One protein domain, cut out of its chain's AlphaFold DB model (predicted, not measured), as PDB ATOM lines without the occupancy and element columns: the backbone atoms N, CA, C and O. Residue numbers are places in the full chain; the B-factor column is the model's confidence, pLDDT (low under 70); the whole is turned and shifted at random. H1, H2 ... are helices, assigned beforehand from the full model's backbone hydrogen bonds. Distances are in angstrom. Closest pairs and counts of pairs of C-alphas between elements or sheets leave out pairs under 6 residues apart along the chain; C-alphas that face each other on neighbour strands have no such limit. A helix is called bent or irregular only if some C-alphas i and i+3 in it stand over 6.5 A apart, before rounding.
ATOM      1  N   MET A 175      -9.518 -37.175 -28.980       85.31
ATOM      2  CA  MET A 175     -10.807 -36.646 -28.541       85.31
ATOM      3  C   MET A 175     -10.655 -35.892 -27.218       85.31
ATOM      4  O   MET A 175     -11.069 -34.737 -27.142       85.31
ATOM      5  N   ASP A 176      -9.973 -36.489 -26.237       84.31
ATOM      6  CA  ASP A 176      -9.771 -35.914 -24.900       84.31
ATOM      7  C   ASP A 176      -9.036 -34.562 -24.949       84.31
ATOM      8  O   ASP A 176      -9.371 -33.635 -24.218       84.31
ATOM      9  N   LEU A 177      -8.054 -34.425 -25.845       89.31
ATOM     10  CA  LEU A 177      -7.268 -33.200 -26.017       89.31
ATOM     11  C   LEU A 177      -7.850 -32.257 -27.082       89.31
ATOM     12  O   LEU A 177      -7.262 -31.220 -27.386       89.31
ATOM     13  N   GLY A 178      -8.982 -32.614 -27.693       87.25
ATOM     14  CA  GLY A 178      -9.623 -31.827 -28.744       87.25
ATOM     15  C   GLY A 178      -8.779 -31.674 -30.019       87.25
ATOM     16  O   GLY A 178      -8.861 -30.664 -30.707       87.25
ATOM     17  N   CYS A 179      -7.976 -32.672 -30.370       91.62
ATOM     18  CA  CYS A 179      -7.273 -32.776 -31.650       91.62
ATOM     19  C   CYS A 179      -8.078 -33.610 -32.672       91.62
ATOM     20  O   CYS A 179      -7.527 -34.437 -33.400       91.62
ATOM     21  N   SER A 180      -9.404 -33.450 -32.707       90.06
ATOM     22  CA  SER A 180     -10.291 -34.244 -33.563       90.06
ATOM     23  C   SER A 180     -10.654 -33.528 -34.879       90.06
ATOM     24  O   SER A 180     -10.655 -32.291 -34.946       90.06
ATOM     25  N   PRO A 181     -10.981 -34.275 -35.951       90.56
ATOM     26  CA  PRO A 181     -11.538 -33.720 -37.191       90.56
ATOM     27  C   PRO A 181     -12.779 -32.858 -36.985       90.56
ATOM     28  O   PRO A 181     -12.948 -31.848 -37.665       90.56
ATOM     29  N   GLU A 182     -13.623 -33.241 -36.036       87.75
ATOM     30  CA  GLU A 182     -14.854 -32.558 -35.665       87.75
ATOM     31  C   GLU A 182     -14.535 -31.190 -35.047       87.75
ATOM     32  O   GLU A 182     -15.129 -30.180 -35.426       87.75
ATOM     33  N   ARG A 183     -13.526 -31.100 -34.165       87.06
ATOM     34  CA  ARG A 183     -13.087 -29.805 -33.617       87.06
ATOM     35  C   ARG A 183     -12.490 -28.900 -34.691       87.06
ATOM     36  O   ARG A 183     -12.810 -27.712 -34.737       87.06
ATOM     37  N   ALA A 184     -11.672 -29.454 -35.585       90.19
ATOM     38  CA  ALA A 184     -11.115 -28.697 -36.705       90.19
ATOM     39  C   ALA A 184     -12.216 -28.167 -37.633       90.19
ATOM     40  O   ALA A 184     -12.163 -27.018 -38.076       90.19
ATOM     41  N   TYR A 185     -13.243 -28.980 -37.886       90.81
ATOM     42  CA  TYR A 185     -14.417 -28.567 -38.639       90.81
ATOM     43  C   TYR A 185     -15.158 -27.408 -37.971       90.81
ATOM     44  O   TYR A 185     -15.392 -26.401 -38.634       90.81
ATOM     45  N   ARG A 186     -15.462 -27.506 -36.669       87.25
ATOM     46  CA  ARG A 186     -16.153 -26.441 -35.917       87.25
ATOM     47  C   ARG A 186     -15.395 -25.116 -35.979       87.25
ATOM     48  O   ARG A 186     -15.952 -24.112 -36.406       87.25
ATOM     49  N   ARG A 187     -14.085 -25.126 -35.713       88.56
ATOM     50  CA  ARG A 187     -13.248 -23.916 -35.819       88.56
ATOM     51  C   ARG A 187     -13.303 -23.282 -37.206       88.56
ATOM     52  O   ARG A 187     -13.379 -22.061 -37.340       88.56
ATOM     53  N   LEU A 188     -13.228 -24.099 -38.251       90.25
ATOM     54  CA  LEU A 188     -13.294 -23.620 -39.626       90.25
ATOM     55  C   LEU A 188     -14.688 -23.084 -39.980       90.25
ATOM     56  O   LEU A 188     -14.798 -22.065 -40.668       90.25
ATOM     57  N   ARG A 189     -15.735 -23.760 -39.517       89.81
ATOM     58  CA  ARG A 189     -17.126 -23.333 -39.639       89.81
ATOM     59  C   ARG A 189     -17.317 -21.961 -39.004       89.81
ATOM     60  O   ARG A 189     -17.750 -21.046 -39.697       89.81
ATOM     61  N   ASP A 190     -16.882 -21.774 -37.765       88.62
ATOM     62  CA  ASP A 190     -17.032 -20.507 -37.043       88.62
ATOM     63  C   ASP A 190     -16.239 -19.379 -37.712       88.62
ATOM     64  O   ASP A 190     -16.744 -18.271 -37.884       88.62
ATOM     65  N   LYS A 191     -15.019 -19.664 -38.194       90.62
ATOM     66  CA  LYS A 191     -14.247 -18.725 -39.032       90.62
ATOM     67  C   LYS A 191     -14.986 -18.365 -40.322       90.62
ATOM     68  O   LYS A 191     -14.904 -17.228 -40.783       90.62
ATOM     69  N   THR A 192     -15.682 -19.324 -40.927       91.38
ATOM     70  CA  THR A 192     -16.447 -19.102 -42.157       91.38
ATOM     71  C   THR A 192     -17.659 -18.225 -41.876       91.38
ATOM     72  O   THR A 192     -17.807 -17.222 -42.569       91.38
ATOM     73  N   ILE A 193     -18.434 -18.528 -40.830       88.88
ATOM     74  CA  ILE A 193     -19.575 -17.722 -40.362       88.88
ATOM     75  C   ILE A 193     -19.132 -16.288 -40.068       88.88
ATOM     76  O   ILE A 193     -19.705 -15.353 -40.614       88.88
ATOM     77  N   LYS A 194     -18.052 -16.099 -39.296       92.06
ATOM     78  CA  LYS A 194     -17.507 -14.763 -38.988       92.06
ATOM     79  C   LYS A 194     -17.124 -13.964 -40.237       92.06
ATOM     80  O   LYS A 194     -17.161 -12.742 -40.212       92.06
ATOM     81  N   ARG A 195     -16.730 -14.640 -41.320       93.69
ATOM     82  CA  ARG A 195     -16.271 -14.001 -42.560       93.69
ATOM     83  C   ARG A 195     -17.406 -13.619 -43.509       93.69
ATOM     84  O   ARG A 195     -17.276 -12.604 -44.181       93.69
ATOM     85  N   ILE A 196     -18.443 -14.448 -43.631       92.44
ATOM     86  CA  ILE A 196     -19.524 -14.249 -44.620       92.44
ATOM     87  C   ILE A 196     -20.853 -13.820 -43.990       92.44
ATOM     88  O   ILE A 196     -21.769 -13.433 -44.700       92.44
ATOM     89  N   GLY A 197     -20.957 -13.866 -42.663       90.62
ATOM     90  CA  GLY A 197     -22.204 -13.646 -41.944       90.62
ATOM     91  C   GLY A 197     -23.031 -14.926 -41.799       90.62
ATOM     92  O   GLY A 197     -22.956 -15.855 -42.605       90.62
ATOM     93  N   GLU A 198     -23.830 -14.979 -40.738       84.31
ATOM     94  CA  GLU A 198     -24.653 -16.143 -40.393       84.31
ATOM     95  C   GLU A 198     -25.767 -16.407 -41.420       84.31
ATOM     96  O   GLU A 198     -26.080 -17.558 -41.720       84.31
ATOM     97  N   GLU A 199     -26.323 -15.355 -42.028       80.31
ATOM     98  CA  GLU A 199     -27.425 -15.469 -42.995       80.31
ATOM     99  C   GLU A 199     -26.992 -16.105 -44.328       80.31
ATOM    100  O   GLU A 199     -27.723 -16.902 -44.939       80.31
ATOM    101  N   GLU A 200     -25.779 -15.781 -44.780       83.94
ATOM    102  CA  GLU A 200     -25.213 -16.297 -46.029       83.94
ATOM    103  C   GLU A 200     -24.586 -17.681 -45.858       83.94
ATOM    104  O   GLU A 200     -24.428 -18.419 -46.834       83.94
ATOM    105  N   PHE A 201     -24.271 -18.067 -44.621       85.19
ATOM    106  CA  PHE A 201     -23.573 -19.306 -44.335       85.19
ATOM    107  C   PHE A 201     -24.371 -20.553 -44.732       85.19
ATOM    108  O   PHE A 201     -25.566 -20.694 -44.459       85.19
ATOM    109  N   ARG A 202     -23.678 -21.496 -45.375       83.56
ATOM    110  CA  ARG A 202     -24.142 -22.861 -45.637       83.56
ATOM    111  C   ARG A 202     -23.045 -23.819 -45.206       83.56
ATOM    112  O   ARG A 202     -21.872 -23.557 -45.468       83.56
ATOM    113  N   GLU A 203     -23.408 -24.947 -44.610       85.38
ATOM    114  CA  GLU A 203     -22.425 -25.938 -44.149       85.38
ATOM    115  C   GLU A 203     -21.559 -26.468 -45.307       85.38
ATOM    116  O   GLU A 203     -20.357 -26.687 -45.149       85.38
ATOM    117  N   SER A 204     -22.115 -26.561 -46.520       83.50
ATOM    118  CA  SER A 204     -21.362 -26.908 -47.734       83.50
ATOM    119  C   SER A 204     -20.186 -25.964 -48.033       83.50
ATOM    120  O   SER A 204     -19.212 -26.371 -48.667       83.50
ATOM    121  N   MET A 205     -20.200 -24.727 -47.526       86.94
ATOM    122  CA  MET A 205     -19.110 -23.756 -47.696       86.94
ATOM    123  C   MET A 205     -17.874 -24.071 -46.839       86.94
ATOM    124  O   MET A 205     -16.804 -23.504 -47.073       86.94
ATOM    125  N   VAL A 206     -17.994 -24.982 -45.868       86.62
ATOM    126  CA  VAL A 206     -16.892 -25.448 -45.006       86.62
ATOM    127  C   VAL A 206     -16.063 -26.549 -45.703       86.62
ATOM    128  O   VAL A 206     -15.010 -26.973 -45.220       86.62
ATOM    129  N   MET A 207     -16.485 -26.999 -46.890       75.44
ATOM    130  CA  MET A 207     -15.853 -28.097 -47.622       75.44
ATOM    131  C   MET A 207     -14.392 -27.833 -48.016       75.44
ATOM    132  O   MET A 207     -13.993 -26.745 -48.429       75.44
ATOM    133  N   GLY A 208     -13.576 -28.892 -47.932       69.50
ATOM    134  CA  GLY A 208     -12.221 -28.929 -48.500       69.50
ATOM    135  C   GLY A 208     -11.142 -28.183 -47.712       69.50
ATOM    136  O   GLY A 208     -10.015 -28.088 -48.195       69.50
ATOM    137  N   ARG A 209     -11.455 -27.673 -46.515       71.38
ATOM    138  CA  ARG A 209     -10.529 -26.838 -45.735       71.38
ATOM    139  C   ARG A 209     -10.202 -27.356 -44.338       71.38
ATOM    140  O   ARG A 209      -9.347 -26.755 -43.709       71.38
ATOM    141  N   THR A 210     -10.834 -28.428 -43.855       79.94
ATOM    142  CA  THR A 210     -10.506 -29.008 -42.544       79.94
ATOM    143  C   THR A 210      -9.086 -29.566 -42.582       79.94
ATOM    144  O   THR A 210      -8.857 -30.647 -43.135       79.94
ATOM    145  N   LYS A 211      -8.126 -28.813 -42.041       86.25
ATOM    146  CA  LYS A 211      -6.719 -29.207 -42.005       86.25
ATOM    147  C   LYS A 211      -6.355 -29.650 -40.601       86.25
ATOM    148  O   LYS A 211      -6.820 -29.093 -39.613       86.25
ATOM    149  N   TYR A 212      -5.480 -30.646 -40.522       87.12
ATOM    150  CA  TYR A 212      -4.934 -31.092 -39.243       87.12
ATOM    151  C   TYR A 212      -4.243 -29.941 -38.497       87.12
ATOM    152  O   TYR A 212      -4.373 -29.794 -37.285       87.12
ATOM    153  N   ASP A 213      -3.596 -29.056 -39.252       85.88
ATOM    154  CA  ASP A 213      -2.850 -27.920 -38.715       85.88
ATOM    155  C   ASP A 213      -3.735 -26.801 -38.148       85.88
ATOM    156  O   ASP A 213      -3.217 -25.894 -37.509       85.88
ATOM    157  N   ASP A 214      -5.061 -26.881 -38.306       83.44
ATOM    158  CA  ASP A 214      -5.993 -25.948 -37.660       83.44
ATOM    159  C   ASP A 214      -6.223 -26.265 -36.167       83.44
ATOM    160  O   ASP A 214      -6.766 -25.435 -35.431       83.44
ATOM    161  N   VAL A 215      -5.851 -27.470 -35.715       86.12
ATOM    162  CA  VAL A 215      -6.029 -27.942 -34.322       86.12
ATOM    163  C   VAL A 215      -4.750 -28.480 -33.693       86.12
ATOM    164  O   VAL A 215      -4.606 -28.485 -32.472       86.12
ATOM    165  N   TRP A 216      -3.804 -28.931 -34.513       89.75
ATOM    166  CA  TRP A 216      -2.554 -29.510 -34.044       89.75
ATOM    167  C   TRP A 216      -1.678 -28.559 -33.210       89.75
ATOM    168  O   TRP A 216      -1.206 -28.996 -32.159       89.75
ATOM    169  N   PRO A 217      -1.454 -27.285 -33.600       90.38
ATOM    170  CA  PRO A 217      -0.546 -26.400 -32.867       90.38
ATOM    171  C   PRO A 217      -0.918 -26.223 -31.394       90.38
ATOM    172  O   PRO A 217      -0.033 -26.265 -30.546       90.38
ATOM    173  N   ASP A 218      -2.215 -26.114 -31.100       87.38
ATOM    174  CA  ASP A 218      -2.726 -25.866 -29.746       87.38
ATOM    175  C   ASP A 218      -2.658 -27.108 -28.850       87.38
ATOM    176  O   ASP A 218      -2.709 -27.009 -27.629       87.38
ATOM    177  N   THR A 219      -2.579 -28.296 -29.452       90.25
ATOM    178  CA  THR A 219      -2.738 -29.573 -28.740       90.25
ATOM    179  C   THR A 219      -1.451 -30.385 -28.670       90.25
ATOM    180  O   THR A 219      -1.325 -31.243 -27.798       90.25
ATOM    181  N   ARG A 220      -0.465 -30.112 -29.537       92.56
ATOM    182  CA  ARG A 220       0.750 -30.930 -29.702       92.56
ATOM    183  C   ARG A 220       1.554 -31.159 -28.421       92.56
ATOM    184  O   ARG A 220       2.067 -32.257 -28.244       92.56
ATOM    185  N   GLU A 221       1.651 -30.169 -27.533       92.31
ATOM    186  CA  GLU A 221       2.424 -30.276 -26.285       92.31
ATOM    187  C   GLU A 221       1.743 -31.200 -25.273       92.31
ATOM    188  O   GLU A 221       2.361 -32.127 -24.752       92.31
ATOM    189  N   ALA A 222       0.450 -30.978 -25.026       90.94
ATOM    190  CA  ALA A 222      -0.348 -31.848 -24.166       90.94
ATOM    191  C   ALA A 222      -0.409 -33.272 -24.733       90.94
ATOM    192  O   ALA A 222      -0.325 -34.249 -23.992       90.94
ATOM    193  N   PHE A 223      -0.484 -33.390 -26.058       93.19
ATOM    194  CA  PHE A 223      -0.519 -34.673 -26.742       93.19
ATOM    195  C   PHE A 223       0.814 -35.421 -26.647       93.19
ATOM    196  O   PHE A 223       0.821 -36.622 -26.391       93.19
ATOM    197  N   ALA A 224       1.943 -34.727 -26.801       94.00
ATOM    198  CA  ALA A 224       3.265 -35.320 -26.624       94.00
ATOM    199  C   ALA A 224       3.459 -35.847 -25.204       94.00
ATOM    200  O   ALA A 224       3.819 -37.011 -25.053       94.00
ATOM    201  N   ARG A 225       3.095 -35.063 -24.185       92.75
ATOM    202  CA  ARG A 225       3.119 -35.520 -22.787       92.75
ATOM    203  C   ARG A 225       2.208 -36.715 -22.546       92.75
ATOM    204  O   ARG A 225       2.624 -37.691 -21.935       92.75
ATOM    205  N   ALA A 226       0.985 -36.685 -23.070       92.19
ATOM    206  CA  ALA A 226       0.041 -37.784 -22.887       92.19
ATOM    207  C   ALA A 226       0.519 -39.100 -23.523       92.19
ATOM    208  O   ALA A 226       0.225 -40.177 -23.002       92.19
ATOM    209  N   VAL A 227       1.237 -39.028 -24.649       94.06
ATOM    210  CA  VAL A 227       1.686 -40.211 -25.400       94.06
ATOM    211  C   VAL A 227       3.068 -40.694 -24.972       94.06
ATOM    212  O   VAL A 227       3.284 -41.902 -24.928       94.06
ATOM    213  N   PHE A 228       3.997 -39.783 -24.689       94.12
ATOM    214  CA  PHE A 228       5.405 -40.098 -24.436       94.12
ATOM    215  C   PHE A 228       5.855 -39.839 -22.988       94.12
ATOM    216  O   PHE A 228       6.985 -40.188 -22.639       94.12
ATOM    217  N   GLY A 229       4.986 -39.263 -22.156       93.38
ATOM    218  CA  GLY A 229       5.276 -38.899 -20.772       93.38
ATOM    219  C   GLY A 229       6.133 -37.652 -20.628       93.38
ATOM    220  O   GLY A 229       6.577 -37.056 -21.606       93.38
ATOM    221  N   ASP A 230       6.433 -37.292 -19.383       91.00
ATOM    222  CA  ASP A 230       7.282 -36.134 -19.071       91.00
ATOM    223  C   ASP A 230       8.744 -36.344 -19.498       91.00
ATOM    224  O   ASP A 230       9.510 -35.390 -19.598       91.00
ATOM    225  N   SER A 231       9.134 -37.584 -19.821       87.06
ATOM    226  CA  SER A 231      10.461 -37.898 -20.367       87.06
ATOM    227  C   SER A 231      10.738 -37.243 -21.725       87.06
ATOM    228  O   SER A 231      11.894 -37.128 -22.120       87.06
ATOM    229  N   CYS A 232       9.690 -36.815 -22.435       86.12
ATOM    230  CA  CYS A 232       9.803 -36.109 -23.705       86.12
ATOM    231  C   CYS A 232       9.806 -34.579 -23.540       86.12
ATOM    232  O   CYS A 232       9.699 -33.863 -24.537       86.12
ATOM    233  N   CYS A 233       9.846 -34.073 -22.305       87.62
ATOM    234  CA  CYS A 233       9.813 -32.648 -22.009       87.62
ATOM    235  C   CYS A 233      11.177 -32.111 -21.586       87.62
ATOM    236  O   CYS A 233      11.927 -32.779 -20.878       87.62
ATOM    237  N   CYS A 234      11.476 -30.875 -21.987       85.38
ATOM    238  CA  CYS A 234      12.565 -30.105 -21.400       85.38
ATOM    239  C   CYS A 234      12.170 -29.550 -20.018       85.38
ATOM    240  O   CYS A 234      11.022 -29.669 -19.584       85.38
ATOM    241  N   ASP A 235      13.134 -28.946 -19.316       85.81
ATOM    242  CA  ASP A 235      12.989 -28.491 -17.922       85.81
ATOM    243  C   ASP A 235      11.811 -27.521 -17.693       85.81
ATOM    244  O   ASP A 235      11.268 -27.438 -16.592       85.81
ATOM    245  N   ASP A 236      11.368 -26.812 -18.735       84.69
ATOM    246  CA  ASP A 236      10.214 -25.904 -18.705       84.69
ATOM    247  C   ASP A 236       8.855 -26.612 -18.917       84.69
ATOM    248  O   ASP A 236       7.828 -25.949 -19.072       84.69
ATOM    249  N   ARG A 237       8.837 -27.953 -18.908       82.00
ATOM    250  CA  ARG A 237       7.679 -28.827 -19.178       82.00
ATOM    251  C   ARG A 237       7.119 -28.743 -20.601       82.00
ATOM    252  O   ARG A 237       6.046 -29.298 -20.861       82.00
ATOM    253  N   ARG A 238       7.811 -28.097 -21.542       87.88
ATOM    254  CA  ARG A 238       7.442 -28.165 -22.961       87.88
ATOM    255  C   ARG A 238       7.969 -29.453 -23.563       87.88
ATOM    256  O   ARG A 238       9.061 -29.896 -23.236       87.88
ATOM    257  N   ALA A 239       7.180 -30.080 -24.428       88.56
ATOM    258  CA  ALA A 239       7.651 -31.240 -25.173       88.56
ATOM    259  C   ALA A 239       8.730 -30.818 -26.180       88.56
ATOM    260  O   ALA A 239       8.580 -29.784 -26.841       88.56
ATOM    261  N   ASP A 240       9.784 -31.621 -26.319       88.75
ATOM    262  CA  ASP A 240      10.837 -31.343 -27.292       88.75
ATOM    263  C   ASP A 240      10.241 -31.345 -28.717       88.75
ATOM    264  O   ASP A 240       9.556 -32.306 -29.113       88.75
ATOM    265  N   PRO A 241      10.471 -30.282 -29.514       88.94
ATOM    266  CA  PRO A 241      10.011 -30.214 -30.893       88.94
ATOM    267  C   PRO A 241      10.434 -31.394 -31.776       88.94
ATOM    268  O   PRO A 241       9.755 -31.670 -32.773       88.94
ATOM    269  N   GLU A 242      11.503 -32.114 -31.426       87.88
ATOM    270  CA  GLU A 242      11.960 -33.294 -32.160       87.88
ATOM    271  C   GLU A 242      10.935 -34.443 -32.179       87.88
ATOM    272  O   GLU A 242      10.948 -35.281 -33.088       87.88
ATOM    273  N   PHE A 243       9.988 -34.472 -31.237       89.25
ATOM    274  CA  PHE A 243       8.966 -35.521 -31.161       89.25
ATOM    275  C   PHE A 243       7.717 -35.217 -31.997       89.25
ATOM    276  O   PHE A 243       6.969 -36.133 -32.365       89.25
ATOM    277  N   TYR A 244       7.490 -33.953 -32.364       90.88
ATOM    278  CA  TYR A 244       6.296 -33.546 -33.109       90.88
ATOM    279  C   TYR A 244       6.130 -34.225 -34.472       90.88
ATOM    280  O   TYR A 244       4.995 -34.592 -34.781       90.88
ATOM    281  N   PRO A 245       7.179 -34.453 -35.289       90.44
ATOM    282  CA  PRO A 245       7.027 -35.158 -36.561       90.44
ATOM    283  C   PRO A 245       6.487 -36.582 -36.391       90.44
ATOM    284  O   PRO A 245       5.633 -37.022 -37.158       90.44
ATOM    285  N   VAL A 246       6.944 -37.291 -35.357       90.81
ATOM    286  CA  VAL A 246       6.518 -38.663 -35.042       90.81
ATOM    287  C   VAL A 246       5.050 -38.674 -34.668       90.81
ATOM    288  O   VAL A 246       4.255 -39.438 -35.215       90.81
ATOM    289  N   LEU A 247       4.688 -37.780 -33.752       92.19
ATOM    290  CA  LEU A 247       3.345 -37.691 -33.223       92.19
ATOM    291  C   LEU A 247       2.350 -37.280 -34.300       92.19
ATOM    292  O   LEU A 247       1.358 -37.973 -34.508       92.19
ATOM    293  N   ARG A 248       2.686 -36.233 -35.064       92.00
ATOM    294  CA  ARG A 248       1.922 -35.784 -36.229       92.00
ATOM    295  C   ARG A 248       1.755 -36.921 -37.231       92.00
ATOM    296  O   ARG A 248       0.655 -37.110 -37.729       92.00
ATOM    297  N   ALA A 249       2.785 -37.725 -37.506       91.44
ATOM    298  CA  ALA A 249       2.656 -38.866 -38.413       91.44
ATOM    299  C   ALA A 249       1.683 -39.938 -37.886       91.44
ATOM    300  O   ALA A 249       0.890 -40.472 -38.664       91.44
ATOM    301  N   MET A 250       1.712 -40.237 -36.582       91.31
ATOM    302  CA  MET A 250       0.808 -41.210 -35.956       91.31
ATOM    303  C   MET A 250      -0.658 -40.759 -35.970       91.31
ATOM    304  O   MET A 250      -1.555 -41.565 -36.229       91.31
ATOM    305  N   THR A 251      -0.914 -39.482 -35.705       93.62
ATOM    306  CA  THR A 251      -2.267 -38.935 -35.544       93.62
ATOM    307  C   THR A 251      -2.866 -38.422 -36.849       93.62
ATOM    308  O   THR A 251      -4.077 -38.530 -37.043       93.62
ATOM    309  N   PHE A 252      -2.053 -37.936 -37.793       92.06
ATOM    310  CA  PHE A 252      -2.531 -37.320 -39.036       92.06
ATOM    311  C   PHE A 252      -3.459 -38.239 -39.825       92.06
ATOM    312  O   PHE A 252      -4.472 -37.798 -40.350       92.06
ATOM    313  N   ARG A 253      -3.165 -39.539 -39.895       88.81
ATOM    314  CA  ARG A 253      -4.010 -40.501 -40.620       88.81
ATOM    315  C   ARG A 253      -5.291 -40.859 -39.872       88.81
ATOM    316  O   ARG A 253      -6.302 -41.161 -40.511       88.81
ATOM    317  N   ILE A 254      -5.261 -40.835 -38.537       91.62
ATOM    318  CA  ILE A 254      -6.467 -40.961 -37.708       91.62
ATOM    319  C   ILE A 254      -7.378 -39.772 -38.017       91.62
ATOM    320  O   ILE A 254      -8.530 -39.972 -38.409       91.62
ATOM    321  N   PHE A 255      -6.811 -38.565 -37.977       93.44
ATOM    322  CA  PHE A 255      -7.498 -37.335 -38.336       93.44
ATOM    323  C   PHE A 255      -8.024 -37.366 -39.775       93.44
ATOM    324  O   PHE A 255      -9.208 -37.166 -40.001       93.44
ATOM    325  N   GLU A 256      -7.182 -37.667 -40.762       91.50
ATOM    326  CA  GLU A 256      -7.541 -37.669 -42.184       91.50
ATOM    327  C   GLU A 256      -8.705 -38.625 -42.465       91.50
ATOM    328  O   GLU A 256      -9.607 -38.302 -43.242       91.50
ATOM    329  N   SER A 257      -8.720 -39.789 -41.807       90.56
ATOM    330  CA  SER A 257      -9.823 -40.739 -41.915       90.56
ATOM    331  C   SER A 257     -11.138 -40.147 -41.405       90.56
ATOM    332  O   SER A 257     -12.162 -40.330 -42.067       90.56
ATOM    333  N   GLY A 258     -11.139 -39.465 -40.255       89.62
ATOM    334  CA  GLY A 258     -12.337 -38.790 -39.744       89.62
ATOM    335  C   GLY A 258     -12.717 -37.583 -40.605       89.62
ATOM    336  O   GLY A 258     -13.838 -37.510 -41.092       89.62
ATOM    337  N   ALA A 259     -11.756 -36.735 -40.971       90.88
ATOM    338  CA  ALA A 259     -11.959 -35.586 -41.852       90.88
ATOM    339  C   ALA A 259     -12.498 -35.990 -43.235       90.88
ATOM    340  O   ALA A 259     -13.280 -35.263 -43.841       90.88
ATOM    341  N   LYS A 260     -12.116 -37.156 -43.773       90.81
ATOM    342  CA  LYS A 260     -12.696 -37.696 -45.013       90.81
ATOM    343  C   LYS A 260     -14.158 -38.095 -44.826       90.81
ATOM    344  O   LYS A 260     -14.965 -37.780 -45.697       90.81
ATOM    345  N   LYS A 261     -14.506 -38.771 -43.725       89.00
ATOM    346  CA  LYS A 261     -15.908 -39.091 -43.404       89.00
ATOM    347  C   LYS A 261     -16.733 -37.816 -43.272       89.00
ATOM    348  O   LYS A 261     -17.802 -37.731 -43.864       89.00
ATOM    349  N   LEU A 262     -16.179 -36.818 -42.594       89.06
ATOM    350  CA  LEU A 262     -16.817 -35.532 -42.358       89.06
ATOM    351  C   LEU A 262     -17.029 -34.763 -43.670       89.06
ATOM    352  O   LEU A 262     -18.144 -34.357 -43.971       89.06
ATOM    353  N   ARG A 263     -16.018 -34.706 -44.548       89.75
ATOM    354  CA  ARG A 263     -16.168 -34.172 -45.916       89.75
ATOM    355  C   ARG A 263     -17.240 -34.905 -46.723       89.75
ATOM    356  O   ARG A 263     -17.996 -34.271 -47.445       89.75
ATOM    357  N   LEU A 264     -17.316 -36.233 -46.633       90.25
ATOM    358  CA  LEU A 264     -18.363 -36.994 -47.323       90.25
ATOM    359  C   LEU A 264     -19.755 -36.698 -46.751       90.25
ATOM    360  O   LEU A 264     -20.713 -36.648 -47.518       90.25
ATOM    361  N   ALA A 265     -19.871 -36.507 -45.436       88.69
ATOM    362  CA  ALA A 265     -21.116 -36.126 -44.778       88.69
ATOM    363  C   ALA A 265     -21.572 -34.728 -45.228       88.69
ATOM    364  O   ALA A 265     -22.678 -34.586 -45.739       88.69
ATOM    365  N   VAL A 266     -20.685 -33.734 -45.171       89.69
ATOM    366  CA  VAL A 266     -20.969 -32.358 -45.614       89.69
ATOM    367  C   VAL A 266     -21.232 -32.288 -47.128       89.69
ATOM    368  O   VAL A 266     -22.121 -31.574 -47.574       89.69
ATOM    369  N   GLY A 267     -20.551 -33.094 -47.948       90.00
ATOM    370  CA  GLY A 267     -20.849 -33.174 -49.384       90.00
ATOM    371  C   GLY A 267     -22.240 -33.749 -49.688       90.00
ATOM    372  O   GLY A 267     -22.907 -33.315 -50.624       90.00
ATOM    373  N   LYS A 268     -22.718 -34.712 -48.886       89.81
ATOM    374  CA  LYS A 268     -24.104 -35.214 -48.973       89.81
ATOM    375  C   LYS A 268     -25.121 -34.201 -48.456       89.81
ATOM    376  O   LYS A 268     -26.276 -34.222 -48.880       89.81
ATOM    377  N   LEU A 269     -24.704 -33.348 -47.529       90.81
ATOM    378  CA  LEU A 269     -25.551 -32.311 -46.975       90.81
ATOM    379  C   LEU A 269     -25.943 -31.304 -48.055       90.81
ATOM    380  O   LEU A 269     -27.125 -31.043 -48.204       90.81
ATOM    381  N   GLU A 270     -24.998 -30.856 -48.884       90.38
ATOM    382  CA  GLU A 270     -25.266 -29.905 -49.972       90.38
ATOM    383  C   GLU A 270     -26.385 -30.380 -50.914       90.38
ATOM    384  O   GLU A 270     -27.319 -29.638 -51.228       90.38
ATOM    385  N   THR A 271     -26.329 -31.645 -51.343       92.81
ATOM    386  CA  THR A 271     -27.354 -32.221 -52.224       92.81
ATOM    387  C   THR A 271     -28.696 -32.368 -51.510       92.81
ATOM    388  O   THR A 271     -29.737 -32.077 -52.100       92.81
ATOM    389  N   THR A 272     -28.673 -32.755 -50.232       93.44
ATOM    390  CA  THR A 272     -29.877 -32.908 -49.404       93.44
ATOM    391  C   THR A 272     -30.538 -31.557 -49.112       93.44
ATOM    392  O   THR A 272     -31.756 -31.444 -49.212       93.44
ATOM    393  N   GLU A 273     -29.761 -30.520 -48.800       91.94
ATOM    394  CA  GLU A 273     -30.237 -29.154 -48.567       91.94
ATOM    395  C   GLU A 273     -30.819 -28.537 -49.837       91.94
ATOM    396  O   GLU A 273     -31.866 -27.889 -49.784       91.94
ATOM    397  N   LYS A 274     -30.189 -28.769 -50.996       93.06
ATOM    398  CA  LYS A 274     -30.731 -28.336 -52.287       93.06
ATOM    399  C   LYS A 274     -32.083 -28.993 -52.567       93.06
ATOM    400  O   LYS A 274     -33.049 -28.293 -52.865       93.06
ATOM    401  N   GLU A 275     -32.172 -30.316 -52.415       95.50
ATOM    402  CA  GLU A 275     -33.429 -31.051 -52.603       95.50
ATOM    403  C   GLU A 275     -34.503 -30.604 -51.596       95.50
ATOM    404  O   GLU A 275     -35.681 -30.480 -51.947       95.50
ATOM    405  N   LEU A 276     -34.110 -30.325 -50.349       94.56
ATOM    406  CA  LEU A 276     -34.996 -29.790 -49.316       94.56
ATOM    407  C   LEU A 276     -35.526 -28.411 -49.711       94.56
ATOM    408  O   LEU A 276     -36.732 -28.187 -49.636       94.56
ATOM    409  N   GLY A 277     -34.657 -27.514 -50.175       93.00
ATOM    410  CA  GLY A 277     -35.031 -26.181 -50.639       93.00
ATOM    411  C   GLY A 277     -36.019 -26.212 -51.803       93.00
ATOM    412  O   GLY A 277     -37.044 -25.535 -51.752       93.00
ATOM    413  N   GLU A 278     -35.756 -27.041 -52.815       95.44
ATOM    414  CA  GLU A 278     -36.666 -27.252 -53.949       95.44
ATOM    415  C   GLU A 278     -38.012 -27.838 -53.493       95.44
ATOM    416  O   GLU A 278     -39.072 -27.399 -53.943       95.44
ATOM    417  N   THR A 279     -37.985 -28.791 -52.553       95.38
ATOM    418  CA  THR A 279     -39.198 -29.416 -52.010       95.38
ATOM    419  C   THR A 279     -40.032 -28.419 -51.203       95.38
ATOM    420  O   THR A 279     -41.241 -28.351 -51.408       95.38
ATOM    421  N   ILE A 280     -39.415 -27.622 -50.322       93.88
ATOM    422  CA  ILE A 280     -40.104 -26.581 -49.543       93.88
ATOM    423  C   ILE A 280     -40.726 -25.549 -50.485       93.88
ATOM    424  O   ILE A 280     -41.919 -25.281 -50.372       93.88
ATOM    425  N   LYS A 281     -39.969 -25.051 -51.469       94.19
ATOM    426  CA  LYS A 281     -40.474 -24.079 -52.447       94.19
ATOM    427  C   LYS A 281     -41.688 -24.618 -53.212       94.19
ATOM    428  O   LYS A 281     -42.689 -23.924 -53.352       94.19
ATOM    429  N   ALA A 282     -41.648 -25.882 -53.637       93.56
ATOM    430  CA  ALA A 282     -42.773 -26.526 -54.315       93.56
ATOM    431  C   ALA A 282     -44.014 -26.705 -53.414       93.56
ATOM    432  O   ALA A 282     -45.140 -26.747 -53.918       93.56
ATOM    433  N   VAL A 283     -43.830 -26.841 -52.094       91.88
ATOM    434  CA  VAL A 283     -44.931 -26.843 -51.114       91.88
ATOM    435  C   VAL A 283     -45.486 -25.424 -50.949       91.88
ATOM    436  O   VAL A 283     -46.701 -25.244 -51.006       91.88
ATOM    437  N   GLU A 284     -44.621 -24.416 -50.818       91.12
ATOM    438  CA  GLU A 284     -45.002 -23.006 -50.659       91.12
ATOM    439  C   GLU A 284     -45.762 -22.457 -51.875       91.12
ATOM    440  O   GLU A 284     -46.822 -21.856 -51.706       91.12
ATOM    441  N   GLU A 285     -45.294 -22.725 -53.100       92.44
ATOM    442  CA  GLU A 285     -45.941 -22.291 -54.351       92.44
ATOM    443  C   GLU A 285     -47.358 -22.865 -54.511       92.44
ATOM    444  O   GLU A 285     -48.242 -22.232 -55.092       92.44
ATOM    445  N   LYS A 286     -47.605 -24.062 -53.966       89.38
ATOM    446  CA  LYS A 286     -48.936 -24.686 -53.953       89.38
ATOM    447  C   LYS A 286     -49.811 -24.189 -52.798       89.38
ATOM    448  O   LYS A 286     -51.023 -24.424 -52.816       89.38
ATOM    449  N   GLY A 287     -49.228 -23.516 -51.805       82.94
ATOM    450  CA  GLY A 287     -49.904 -23.045 -50.600       82.94
ATOM    451  C   GLY A 287     -50.702 -24.157 -49.914       82.94
ATOM    452  O   GLY A 287     -50.247 -25.292 -49.781       82.94
ATOM    453  N   GLY A 288     -51.955 -23.864 -49.550       73.06
ATOM    454  CA  GLY A 288     -52.868 -24.842 -48.944       73.06
ATOM    455  C   GLY A 288     -53.232 -26.048 -49.828       73.06
ATOM    456  O   GLY A 288     -53.983 -26.901 -49.373       73.06
ATOM    457  N   LYS A 289     -52.737 -26.127 -51.074       80.38
ATOM    458  CA  LYS A 289     -52.946 -27.254 -52.002       80.38
ATOM    459  C   LYS A 289     -51.735 -28.187 -52.130       80.38
ATOM    460  O   LYS A 289     -51.687 -29.009 -53.049       80.38
ATOM    461  N   ALA A 290     -50.708 -28.036 -51.294       83.31
ATOM    462  CA  ALA A 290     -49.559 -28.931 -51.333       83.31
ATOM    463  C   ALA A 290     -49.966 -30.376 -50.998       83.31
ATOM    464  O   ALA A 290     -50.773 -30.612 -50.103       83.31
ATOM    465  N   SER A 291     -49.402 -31.362 -51.699       86.00
ATOM    466  CA  SER A 291     -49.694 -32.765 -51.396       86.00
ATOM    467  C   SER A 291     -49.009 -33.191 -50.096       86.00
ATOM    468  O   SER A 291     -47.863 -32.818 -49.835       86.00
ATOM    469  N   ILE A 292     -49.661 -34.051 -49.309       83.75
ATOM    470  CA  ILE A 292     -49.047 -34.631 -48.104       83.75
ATOM    471  C   ILE A 292     -47.734 -35.360 -48.402       83.75
ATOM    472  O   ILE A 292     -46.809 -35.355 -47.594       83.75
ATOM    473  N   VAL A 293     -47.626 -35.957 -49.589       88.06
ATOM    474  CA  VAL A 293     -46.405 -36.627 -50.045       88.06
ATOM    475  C   VAL A 293     -45.240 -35.637 -50.122       88.06
ATOM    476  O   VAL A 293     -44.141 -35.972 -49.685       88.06
ATOM    477  N   ALA A 294     -45.472 -34.415 -50.612       90.50
ATOM    478  CA  ALA A 294     -44.449 -33.373 -50.657       90.50
ATOM    479  C   ALA A 294     -44.068 -32.886 -49.250       90.50
ATOM    480  O   ALA A 294     -42.884 -32.729 -48.963       90.50
ATOM    481  N   LEU A 295     -45.046 -32.738 -48.346       89.44
ATOM    482  CA  LEU A 295     -44.790 -32.338 -46.958       89.44
ATOM    483  C   LEU A 295     -43.972 -33.390 -46.191       89.44
ATOM    484  O   LEU A 295     -42.953 -33.067 -45.586       89.44
ATOM    485  N   ARG A 296     -44.361 -34.670 -46.274       89.19
ATOM    486  CA  ARG A 296     -43.597 -35.784 -45.684       89.19
ATOM    487  C   ARG A 296     -42.205 -35.898 -46.300       89.19
ATOM    488  O   ARG A 296     -41.250 -36.215 -45.596       89.19
ATOM    489  N   LYS A 297     -42.062 -35.625 -47.604       94.38
ATOM    490  CA  LYS A 297     -40.748 -35.569 -48.259       94.38
ATOM    491  C   LYS A 297     -39.878 -34.462 -47.653       94.38
ATOM    492  O   LYS A 297     -38.732 -34.748 -47.319       94.38
ATOM    493  N   ALA A 298     -40.419 -33.256 -47.462       93.12
ATOM    494  CA  ALA A 298     -39.701 -32.152 -46.823       93.12
ATOM    495  C   ALA A 298     -39.247 -32.526 -45.405       93.12
ATOM    496  O   ALA A 298     -38.064 -32.420 -45.107       93.12
ATOM    497  N   ILE A 299     -40.149 -33.076 -44.581       90.12
ATOM    498  CA  ILE A 299     -39.836 -33.530 -43.216       90.12
ATOM    499  C   ILE A 299     -38.684 -34.540 -43.222       90.12
ATOM    500  O   ILE A 299     -37.695 -34.337 -42.527       90.12
ATOM    501  N   ARG A 300     -38.756 -35.583 -44.060       91.56
ATOM    502  CA  ARG A 300     -37.698 -36.606 -44.156       91.56
ATOM    503  C   ARG A 300     -36.356 -36.036 -44.605       91.56
ATOM    504  O   ARG A 300     -35.316 -36.502 -44.149       91.56
ATOM    505  N   LEU A 301     -36.362 -35.074 -45.525       93.88
ATOM    506  CA  LEU A 301     -35.140 -34.397 -45.958       93.88
ATOM    507  C   LEU A 301     -34.561 -33.541 -44.828       93.88
ATOM    508  O   LEU A 301     -33.361 -33.616 -44.587       93.88
ATOM    509  N   THR A 302     -35.396 -32.821 -44.073       91.12
ATOM    510  CA  THR A 302     -34.957 -32.112 -42.863       91.12
ATOM    511  C   THR A 302     -34.360 -33.069 -41.834       91.12
ATOM    512  O   THR A 302     -33.323 -32.764 -41.255       91.12
ATOM    513  N   THR A 303     -34.940 -34.254 -41.639       86.50
ATOM    514  CA  THR A 303     -34.373 -35.279 -40.749       86.50
ATOM    515  C   THR A 303     -32.985 -35.701 -41.191       86.50
ATOM    516  O   THR A 303     -32.079 -35.731 -40.371       86.50
ATOM    517  N   LYS A 304     -32.787 -35.961 -42.489       90.69
ATOM    518  CA  LYS A 304     -31.463 -36.304 -43.023       90.69
ATOM    519  C   LYS A 304     -30.450 -35.176 -42.825       90.69
ATOM    520  O   LYS A 304     -29.293 -35.462 -42.525       90.69
ATOM    521  N   VAL A 305     -30.871 -33.918 -42.982       90.38
ATOM    522  CA  VAL A 305     -30.041 -32.736 -42.692       90.38
ATOM    523  C   VAL A 305     -29.634 -32.730 -41.216       90.38
ATOM    524  O   VAL A 305     -28.444 -32.684 -40.924       90.38
ATOM    525  N   ILE A 306     -30.591 -32.880 -40.296       85.69
ATOM    526  CA  ILE A 306     -30.342 -32.919 -38.844       85.69
ATOM    527  C   ILE A 306     -29.430 -34.095 -38.460       85.69
ATOM    528  O   ILE A 306     -28.450 -33.904 -37.751       85.69
ATOM    529  N   GLU A 307     -29.696 -35.305 -38.954       83.81
ATOM    530  CA  GLU A 307     -28.858 -36.489 -38.702       83.81
ATOM    531  C   GLU A 307     -27.423 -36.282 -39.202       83.81
ATOM    532  O   GLU A 307     -26.462 -36.661 -38.534       83.81
ATOM    533  N   THR A 308     -27.265 -35.635 -40.357       87.31
ATOM    534  CA  THR A 308     -25.943 -35.316 -40.903       87.31
ATOM    535  C   THR A 308     -25.244 -34.245 -40.063       87.31
ATOM    536  O   THR A 308     -24.061 -34.394 -39.782       87.31
ATOM    537  N   HIS A 309     -25.960 -33.212 -39.608       85.94
ATOM    538  CA  HIS A 309     -25.441 -32.184 -38.696       85.94
ATOM    539  C   HIS A 309     -24.967 -32.766 -37.357       85.94
ATOM    540  O   HIS A 309     -23.902 -32.406 -36.855       85.94
ATOM    541  N   ARG A 310     -25.706 -33.733 -36.813       80.38
ATOM    542  CA  ARG A 310     -25.300 -34.477 -35.611       80.38
ATOM    543  C   ARG A 310     -24.015 -35.248 -35.841       80.38
ATOM    544  O   ARG A 310     -23.084 -35.143 -35.052       80.38
ATOM    545  N   ALA A 311     -23.933 -35.955 -36.967       78.00
ATOM    546  CA  ALA A 311     -22.759 -36.743 -37.329       78.00
ATOM    547  C   ALA A 311     -21.493 -35.898 -37.580       78.00
ATOM    548  O   ALA A 311     -20.392 -36.441 -37.563       78.00
ATOM    549  N   ILE A 312     -21.626 -34.589 -37.828       82.38
ATOM    550  CA  ILE A 312     -20.490 -33.655 -37.940       82.38
ATOM    551  C   ILE A 312     -20.205 -32.898 -36.629       82.38
ATOM    552  O   ILE A 312     -19.335 -32.028 -36.607       82.38
ATOM    553  N   GLY A 313     -20.910 -33.231 -35.541       76.12
ATOM    554  CA  GLY A 313     -20.681 -32.679 -34.205       76.12
ATOM    555  C   GLY A 313     -21.333 -31.319 -33.943       76.12
ATOM    556  O   GLY A 313     -20.811 -30.554 -33.130       76.12
ATOM    557  N   MET A 314     -22.435 -30.980 -34.624       80.88
ATOM    558  CA  MET A 314     -23.224 -29.791 -34.273       80.88
ATOM    559  C   MET A 314     -23.962 -29.989 -32.946       80.88
ATOM    560  O   MET A 314     -24.463 -31.073 -32.652       80.88
ATOM    561  N   SER A 315     -24.038 -28.924 -32.149       71.62
ATOM    562  CA  SER A 315     -24.797 -28.921 -30.894       71.62
ATOM    563  C   SER A 315     -26.306 -28.819 -31.140       71.62
ATOM    564  O   SER A 315     -26.752 -28.260 -32.143       71.62
ATOM    565  N   ALA A 316     -27.109 -29.276 -30.174       69.06
ATOM    566  CA  ALA A 316     -28.568 -29.165 -30.231       69.06
ATOM    567  C   ALA A 316     -29.050 -27.710 -30.399       69.06
ATOM    568  O   ALA A 316     -29.972 -27.453 -31.168       69.06
ATOM    569  N   LYS A 317     -28.383 -26.740 -29.757       72.38
ATOM    570  CA  LYS A 317     -28.689 -25.306 -29.911       72.38
ATOM    571  C   LYS A 317     -28.496 -24.846 -31.360       72.38
ATOM    572  O   LYS A 317     -29.377 -24.223 -31.942       72.38
ATOM    573  N   GLN A 318     -27.380 -25.230 -31.982       78.44
ATOM    574  CA  GLN A 318     -27.116 -24.920 -33.392       78.44
ATOM    575  C   GLN A 318     -28.117 -25.601 -34.343       78.44
ATOM    576  O   GLN A 318     -28.419 -25.058 -35.405       78.44
ATOM    577  N   GLU A 319     -28.650 -26.773 -33.982       80.94
ATOM    578  CA  GLU A 319     -29.734 -27.418 -34.734       80.94
ATOM    579  C   GLU A 319     -31.055 -26.647 -34.644       80.94
ATOM    580  O   GLU A 319     -31.756 -26.522 -35.652       80.94
ATOM    581  N   GLU A 320     -31.410 -26.148 -33.457       77.62
ATOM    582  CA  GLU A 320     -32.624 -25.350 -33.240       77.62
ATOM    583  C   GLU A 320     -32.573 -24.032 -34.013       77.62
ATOM    584  O   GLU A 320     -33.563 -23.628 -34.632       77.62
ATOM    585  N   ASP A 321     -31.401 -23.401 -34.049       80.12
ATOM    586  CA  ASP A 321     -31.207 -22.130 -34.733       80.12
ATOM    587  C   ASP A 321     -31.069 -22.233 -36.253       80.12
ATOM    588  O   ASP A 321     -31.107 -21.211 -36.949       80.12
ATOM    589  N   MET A 322     -30.997 -23.453 -36.782       83.00
ATOM    590  CA  MET A 322     -30.754 -23.719 -38.192       83.00
ATOM    591  C   MET A 322     -31.819 -23.079 -39.108       83.00
ATOM    592  O   MET A 322     -33.026 -23.263 -38.900       83.00
ATOM    593  N   PRO A 323     -31.419 -22.421 -40.214       84.88
ATOM    594  CA  PRO A 323     -32.359 -21.812 -41.157       84.88
ATOM    595  C   PRO A 323     -33.394 -22.793 -41.717       84.88
ATOM    596  O   PRO A 323     -34.572 -22.455 -41.832       84.88
ATOM    597  N   TRP A 324     -32.991 -24.028 -42.040       87.81
ATOM    598  CA  TRP A 324     -33.917 -25.053 -42.533       87.81
ATOM    599  C   TRP A 324     -34.939 -25.472 -41.491       87.81
ATOM    600  O   TRP A 324     -36.098 -25.701 -41.837       87.81
ATOM    601  N   ARG A 325     -34.525 -25.520 -40.222       86.19
ATOM    602  CA  ARG A 325     -35.406 -25.825 -39.106       86.19
ATOM    603  C   ARG A 325     -36.468 -24.737 -38.930       86.19
ATOM    604  O   ARG A 325     -37.660 -25.031 -38.918       86.19
ATOM    605  N   LYS A 326     -36.049 -23.472 -38.924       89.50
ATOM    606  CA  LYS A 326     -36.958 -22.316 -38.876       89.50
ATOM    607  C   LYS A 326     -37.921 -22.300 -40.072       89.50
ATOM    608  O   LYS A 326     -39.119 -22.092 -39.887       89.50
ATOM    609  N   LYS A 327     -37.435 -22.606 -41.283       90.38
ATOM    610  CA  LYS A 327     -38.263 -22.691 -42.500       90.38
ATOM    611  C   LYS A 327     -39.306 -23.799 -42.439       90.38
ATOM    612  O   LYS A 327     -40.455 -23.549 -42.782       90.38
ATOM    613  N   ILE A 328     -38.948 -25.007 -42.004       90.00
ATOM    614  CA  ILE A 328     -39.930 -26.091 -41.893       90.00
ATOM    615  C   ILE A 328     -40.919 -25.819 -40.747       90.00
ATOM    616  O   ILE A 328     -42.106 -26.078 -40.908       90.00
ATOM    617  N   ASP A 329     -40.486 -25.212 -39.634       86.75
ATOM    618  CA  ASP A 329     -41.388 -24.780 -38.560       86.75
ATOM    619  C   ASP A 329     -42.383 -23.730 -39.071       86.75
ATOM    620  O   ASP A 329     -43.577 -23.810 -38.773       86.75
ATOM    621  N   GLN A 330     -41.924 -22.782 -39.889       89.56
ATOM    622  CA  GLN A 330     -42.775 -21.801 -40.553       89.56
ATOM    623  C   GLN A 330     -43.712 -22.459 -41.574       89.56
ATOM    624  O   GLN A 330     -44.903 -22.157 -41.572       89.56
ATOM    625  N   LEU A 331     -43.226 -23.407 -42.380       87.50
ATOM    626  CA  LEU A 331     -44.032 -24.177 -43.332       87.50
ATOM    627  C   LEU A 331     -45.140 -24.961 -42.623       87.50
ATOM    628  O   LEU A 331     -46.299 -24.936 -43.022       87.50
ATOM    629  N   MET A 332     -44.816 -25.631 -41.521       83.88
ATOM    630  CA  MET A 332     -45.806 -26.356 -40.732       83.88
ATOM    631  C   MET A 332     -46.795 -25.404 -40.048       83.88
ATOM    632  O   MET A 332     -47.958 -25.757 -39.855       83.88
ATOM    633  N   GLN A 333     -46.381 -24.180 -39.708       82.62
ATOM    634  CA  GLN A 333     -47.301 -23.146 -39.234       82.62
ATOM    635  C   GLN A 333     -48.222 -22.642 -40.353       82.62
ATOM    636  O   GLN A 333     -49.419 -22.504 -40.114       82.62
ATOM    637  N   THR A 334     -47.719 -22.403 -41.563       80.69
ATOM    638  CA  THR A 334     -48.530 -21.898 -42.682       80.69
ATOM    639  C   THR A 334     -49.480 -22.959 -43.238       80.69
ATOM    640  O   THR A 334     -50.628 -22.637 -43.542       80.69
ATOM    641  N   VAL A 335     -49.042 -24.218 -43.316       76.12
ATOM    642  CA  VAL A 335     -49.842 -25.342 -43.828       76.12
ATOM    643  C   VAL A 335     -50.749 -25.934 -42.740       76.12
ATOM    644  O   VAL A 335     -51.907 -26.238 -43.011       76.12
ATOM    645  N   GLY A 336     -50.258 -26.082 -41.504       61.25
ATOM    646  CA  GLY A 336     -50.972 -26.759 -40.412       61.25
ATOM    647  C   GLY A 336     -51.742 -25.848 -39.452       61.25
ATOM    648  O   GLY A 336     -52.673 -26.307 -38.790       61.25
ATOM    649  N   LYS A 337     -51.411 -24.552 -39.360       55.56
ATOM    650  CA  LYS A 337     -52.157 -23.578 -38.542       55.56
ATOM    651  C   LYS A 337     -52.884 -22.575 -39.430       55.56
ATOM    652  O   LYS A 337     -52.653 -21.368 -39.353       55.56
ATOM    653  N   GLY A 338     -53.851 -23.061 -40.205       46.88
ATOM    654  CA  GLY A 338     -54.941 -22.208 -40.672       46.88
ATOM    655  C   GLY A 338     -55.559 -21.463 -39.477       46.88
ATOM    656  O   GLY A 338     -56.167 -22.079 -38.606       46.88
ATOM    657  N   ARG A 339     -55.288 -20.151 -39.404       50.16
ATOM    658  CA  ARG A 339     -55.827 -19.111 -38.504       50.16
ATOM    659  C   ARG A 339     -56.499 -19.631 -37.226       50.16
ATOM    660  O   ARG A 339     -57.674 -19.997 -37.220       50.16
ATOM    661  N   ARG A 340     -55.794 -19.541 -36.096       49.91
ATOM    662  CA  ARG A 340     -56.489 -19.435 -34.808       49.91
ATOM    663  C   ARG A 340     -57.167 -18.065 -34.751       49.91
ATOM    664  O   ARG A 340     -56.542 -17.063 -35.086       49.91
ATOM    665  N   ILE A 356     -56.916 -29.624 -50.089       59.31
ATOM    666  CA  ILE A 356     -56.330 -29.356 -48.773       59.31
ATOM    667  C   ILE A 356     -56.012 -30.704 -48.116       59.31
ATOM    668  O   ILE A 356     -56.857 -31.597 -48.122       59.31
ATOM    669  N   VAL A 357     -54.791 -30.859 -47.595       63.94
ATOM    670  CA  VAL A 357     -54.384 -32.043 -46.818       63.94
ATOM    671  C   VAL A 357     -55.371 -32.244 -45.669       63.94
ATOM    672  O   VAL A 357     -55.677 -31.289 -44.958       63.94
ATOM    673  N   GLU A 358     -55.888 -33.460 -45.489       71.25
ATOM    674  CA  GLU A 358     -56.837 -33.724 -44.408       71.25
ATOM    675  C   GLU A 358     -56.179 -33.526 -43.029       71.25
ATOM    676  O   GLU A 358     -55.011 -33.868 -42.825       71.25
ATOM    677  N   ASP A 359     -56.939 -33.005 -42.058       70.12
ATOM    678  CA  ASP A 359     -56.463 -32.738 -40.689       70.12
ATOM    679  C   ASP A 359     -55.719 -33.928 -40.035       70.12
ATOM    680  O   ASP A 359     -54.664 -33.699 -39.437       70.12
ATOM    681  N   PRO A 360     -56.190 -35.194 -40.126       74.38
ATOM    682  CA  PRO A 360     -55.493 -36.333 -39.513       74.38
ATOM    683  C   PRO A 360     -54.100 -36.561 -40.102       74.38
ATOM    684  O   PRO A 360     -53.167 -36.971 -39.415       74.38
ATOM    685  N   ASP A 361     -53.970 -36.271 -41.385       76.06
ATOM    686  CA  ASP A 361     -52.792 -36.508 -42.196       76.06
ATOM    687  C   ASP A 361     -51.723 -35.432 -41.926       76.06
ATOM    688  O   ASP A 361     -50.529 -35.732 -41.802       76.06
ATOM    689  N   LEU A 362     -52.170 -34.190 -41.712       75.56
ATOM    690  CA  LEU A 362     -51.366 -33.087 -41.180       75.56
ATOM    691  C   LEU A 362     -50.879 -33.346 -39.752       75.56
ATOM    692  O   LEU A 362     -49.707 -33.114 -39.460       75.56
ATOM    693  N   ILE A 363     -51.754 -33.851 -38.875       73.06
ATOM    694  CA  ILE A 363     -51.386 -34.234 -37.504       73.06
ATOM    695  C   ILE A 363     -50.331 -35.343 -37.537       73.06
ATOM    696  O   ILE A 363     -49.311 -35.221 -36.867       73.06
ATOM    697  N   ALA A 364     -50.511 -36.368 -38.373       74.69
ATOM    698  CA  ALA A 364     -49.535 -37.446 -38.519       74.69
ATOM    699  C   ALA A 364     -48.170 -36.942 -39.019       74.69
ATOM    700  O   ALA A 364     -47.136 -37.369 -38.511       74.69
ATOM    701  N   ALA A 365     -48.150 -36.015 -39.984       77.06
ATOM    702  CA  ALA A 365     -46.911 -35.393 -40.452       77.06
ATOM    703  C   ALA A 365     -46.240 -34.548 -39.351       77.06
ATOM    704  O   ALA A 365     -45.022 -34.586 -39.197       77.06
ATOM    705  N   TRP A 366     -47.025 -33.814 -38.557       78.31
ATOM    706  CA  TRP A 366     -46.513 -33.049 -37.418       78.31
ATOM    707  C   TRP A 366     -45.943 -33.951 -36.322       78.31
ATOM    708  O   TRP A 366     -44.867 -33.667 -35.800       78.31
ATOM    709  N   ASP A 367     -46.620 -35.048 -36.002       72.62
ATOM    710  CA  ASP A 367     -46.148 -36.021 -35.020       72.62
ATOM    711  C   ASP A 367     -44.875 -36.730 -35.506       72.62
ATOM    712  O   ASP A 367     -43.948 -36.900 -34.717       72.62
ATOM    713  N   GLU A 368     -44.779 -37.079 -36.797       78.12
ATOM    714  CA  GLU A 368     -43.555 -37.615 -37.419       78.12
ATOM    715  C   GLU A 368     -42.396 -36.616 -37.284       78.12
ATOM    716  O   GLU A 368     -41.317 -36.972 -36.809       78.12
ATOM    717  N   TYR A 369     -42.641 -35.349 -37.616       79.50
ATOM    718  CA  TYR A 369     -41.667 -34.267 -37.504       79.50
ATOM    719  C   TYR A 369     -41.198 -34.035 -36.057       79.50
ATOM    720  O   TYR A 369     -39.996 -34.026 -35.789       79.50
ATOM    721  N   GLN A 370     -42.125 -33.920 -35.100       74.00
ATOM    722  CA  GLN A 370     -41.796 -33.768 -33.679       74.00
ATOM    723  C   GLN A 370     -41.033 -34.988 -33.158       74.00
ATOM    724  O   GLN A 370     -39.986 -34.839 -32.536       74.00
ATOM    725  N   ALA A 371     -41.502 -36.202 -33.449       68.50
ATOM    726  CA  ALA A 371     -40.830 -37.421 -33.015       68.50
ATOM    727  C   ALA A 371     -39.397 -37.532 -33.552       68.50
ATOM    728  O   ALA A 371     -38.573 -38.177 -32.913       68.50
ATOM    729  N   MET A 372     -39.097 -36.934 -34.708       68.94
ATOM    730  CA  MET A 372     -37.758 -36.925 -35.300       68.94
ATOM    731  C   MET A 372     -36.844 -35.876 -34.673       68.94
ATOM    732  O   MET A 372     -35.705 -36.184 -34.345       68.94
ATOM    733  N   ILE A 373     -37.346 -34.662 -34.474       65.69
ATOM    734  CA  ILE A 373     -36.594 -33.572 -33.842       65.69
ATOM    735  C   ILE A 373     -36.202 -33.915 -32.419       65.69
ATOM    736  O   ILE A 373     -35.067 -33.696 -32.008       65.69
ATOM    737  N   TRP A 374     -37.173 -34.444 -31.679       61.78
ATOM    738  CA  TRP A 374     -37.015 -34.814 -30.286       61.78
ATOM    739  C   TRP A 374     -36.346 -36.178 -30.131       61.78
ATOM    740  O   TRP A 374     -36.307 -36.689 -29.019       61.78
ATOM    741  N   ARG A 375     -35.803 -36.786 -31.202       56.66
ATOM    742  CA  ARG A 375     -34.795 -37.828 -31.000       56.66
ATOM    743  C   ARG A 375     -33.583 -37.141 -30.385       56.66
ATOM    744  O   ARG A 375     -33.022 -36.279 -31.068       56.66
TER     745      ARG A 375
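This is residues 175 to 340 and 356 to 375 of the 750 residues of the protein "SNF2 family amino-terminal protein" of Ceratobasidium theobromae (UniProt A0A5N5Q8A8). A rod is built along one long helix, H4; beside its last part H5, H7 and H8 complete an up-and-down bundle of four, each running against the one before it in the chain. H1 and H2 pack on the middle stretch of H4, and H3 with loop 229 to 240 makes the far end. The printed part has 186 residues with eight named helices, H1 to H8 in order, and no named strand: all helix. It is loose, with radius of gyration of the C-alphas 22.1 A and spans of 75 by 28 by 26 A.

H4, residues 241 to 289, runs 66.5 A from C-alpha 241 at (10.011, -30.214, -30.893), with a kink of 41 degrees near residue 252. H5 is residues 292 to 311, 28.5 A; H7 323 to 336, 19.3 A; H8 359 to 373, 21.0 A, ending at (-36.594, -33.572, -33.842). H1 is residues 181 to 196, 22.3 A; H3 216 to 228, 16.4 A; H2 203 to 206, 5.6 A; H6 316 to 320, 6.3 A. H3 and H4 are irregular: C-alphas 218 and 221 are 7.6 A apart, 285 and 288 9.2 A.

The hub H4, with residues 262 to 283 alone, touches H5 in a hairpin, opposite ways at a shallow 14 degrees; closest C-alphas, Leu 276 and Leu 301, 5.7 A. Closest C-alphas elsewhere: H7 touches H4 at Val 335 and Gly 288, 6.0 A; H8 touches H5 at Tyr 369 and Ile 299, 6.0 A; H1 touches H4 at Pro 181 and Ala 259, 5.0 A; H2 touches H4 at Ser 204 and Glu 270, 5.4 A; H3 touches H4 at Ala 224 and Leu 247, 7.0 A. H6 is close to H5 but not clearly touching, 6.9 A. O i to N i+4 pairs are within hydrogen-bond range throughout H1, H5, H6, H7 and H8, in 7 of 9 for H3 and 37 of 45 for H4; H2 is too short.

The farthest C-alphas, Asp 235 and Ile 356, are 75.9 A apart. Residues 341 to 355 are cut out, a 17.1 A gap between C-alphas 340 and 356. The link H3 to H4 is long. pLDDT is under 70 at 14 residues, among them 336 to 340 and 371 to 375.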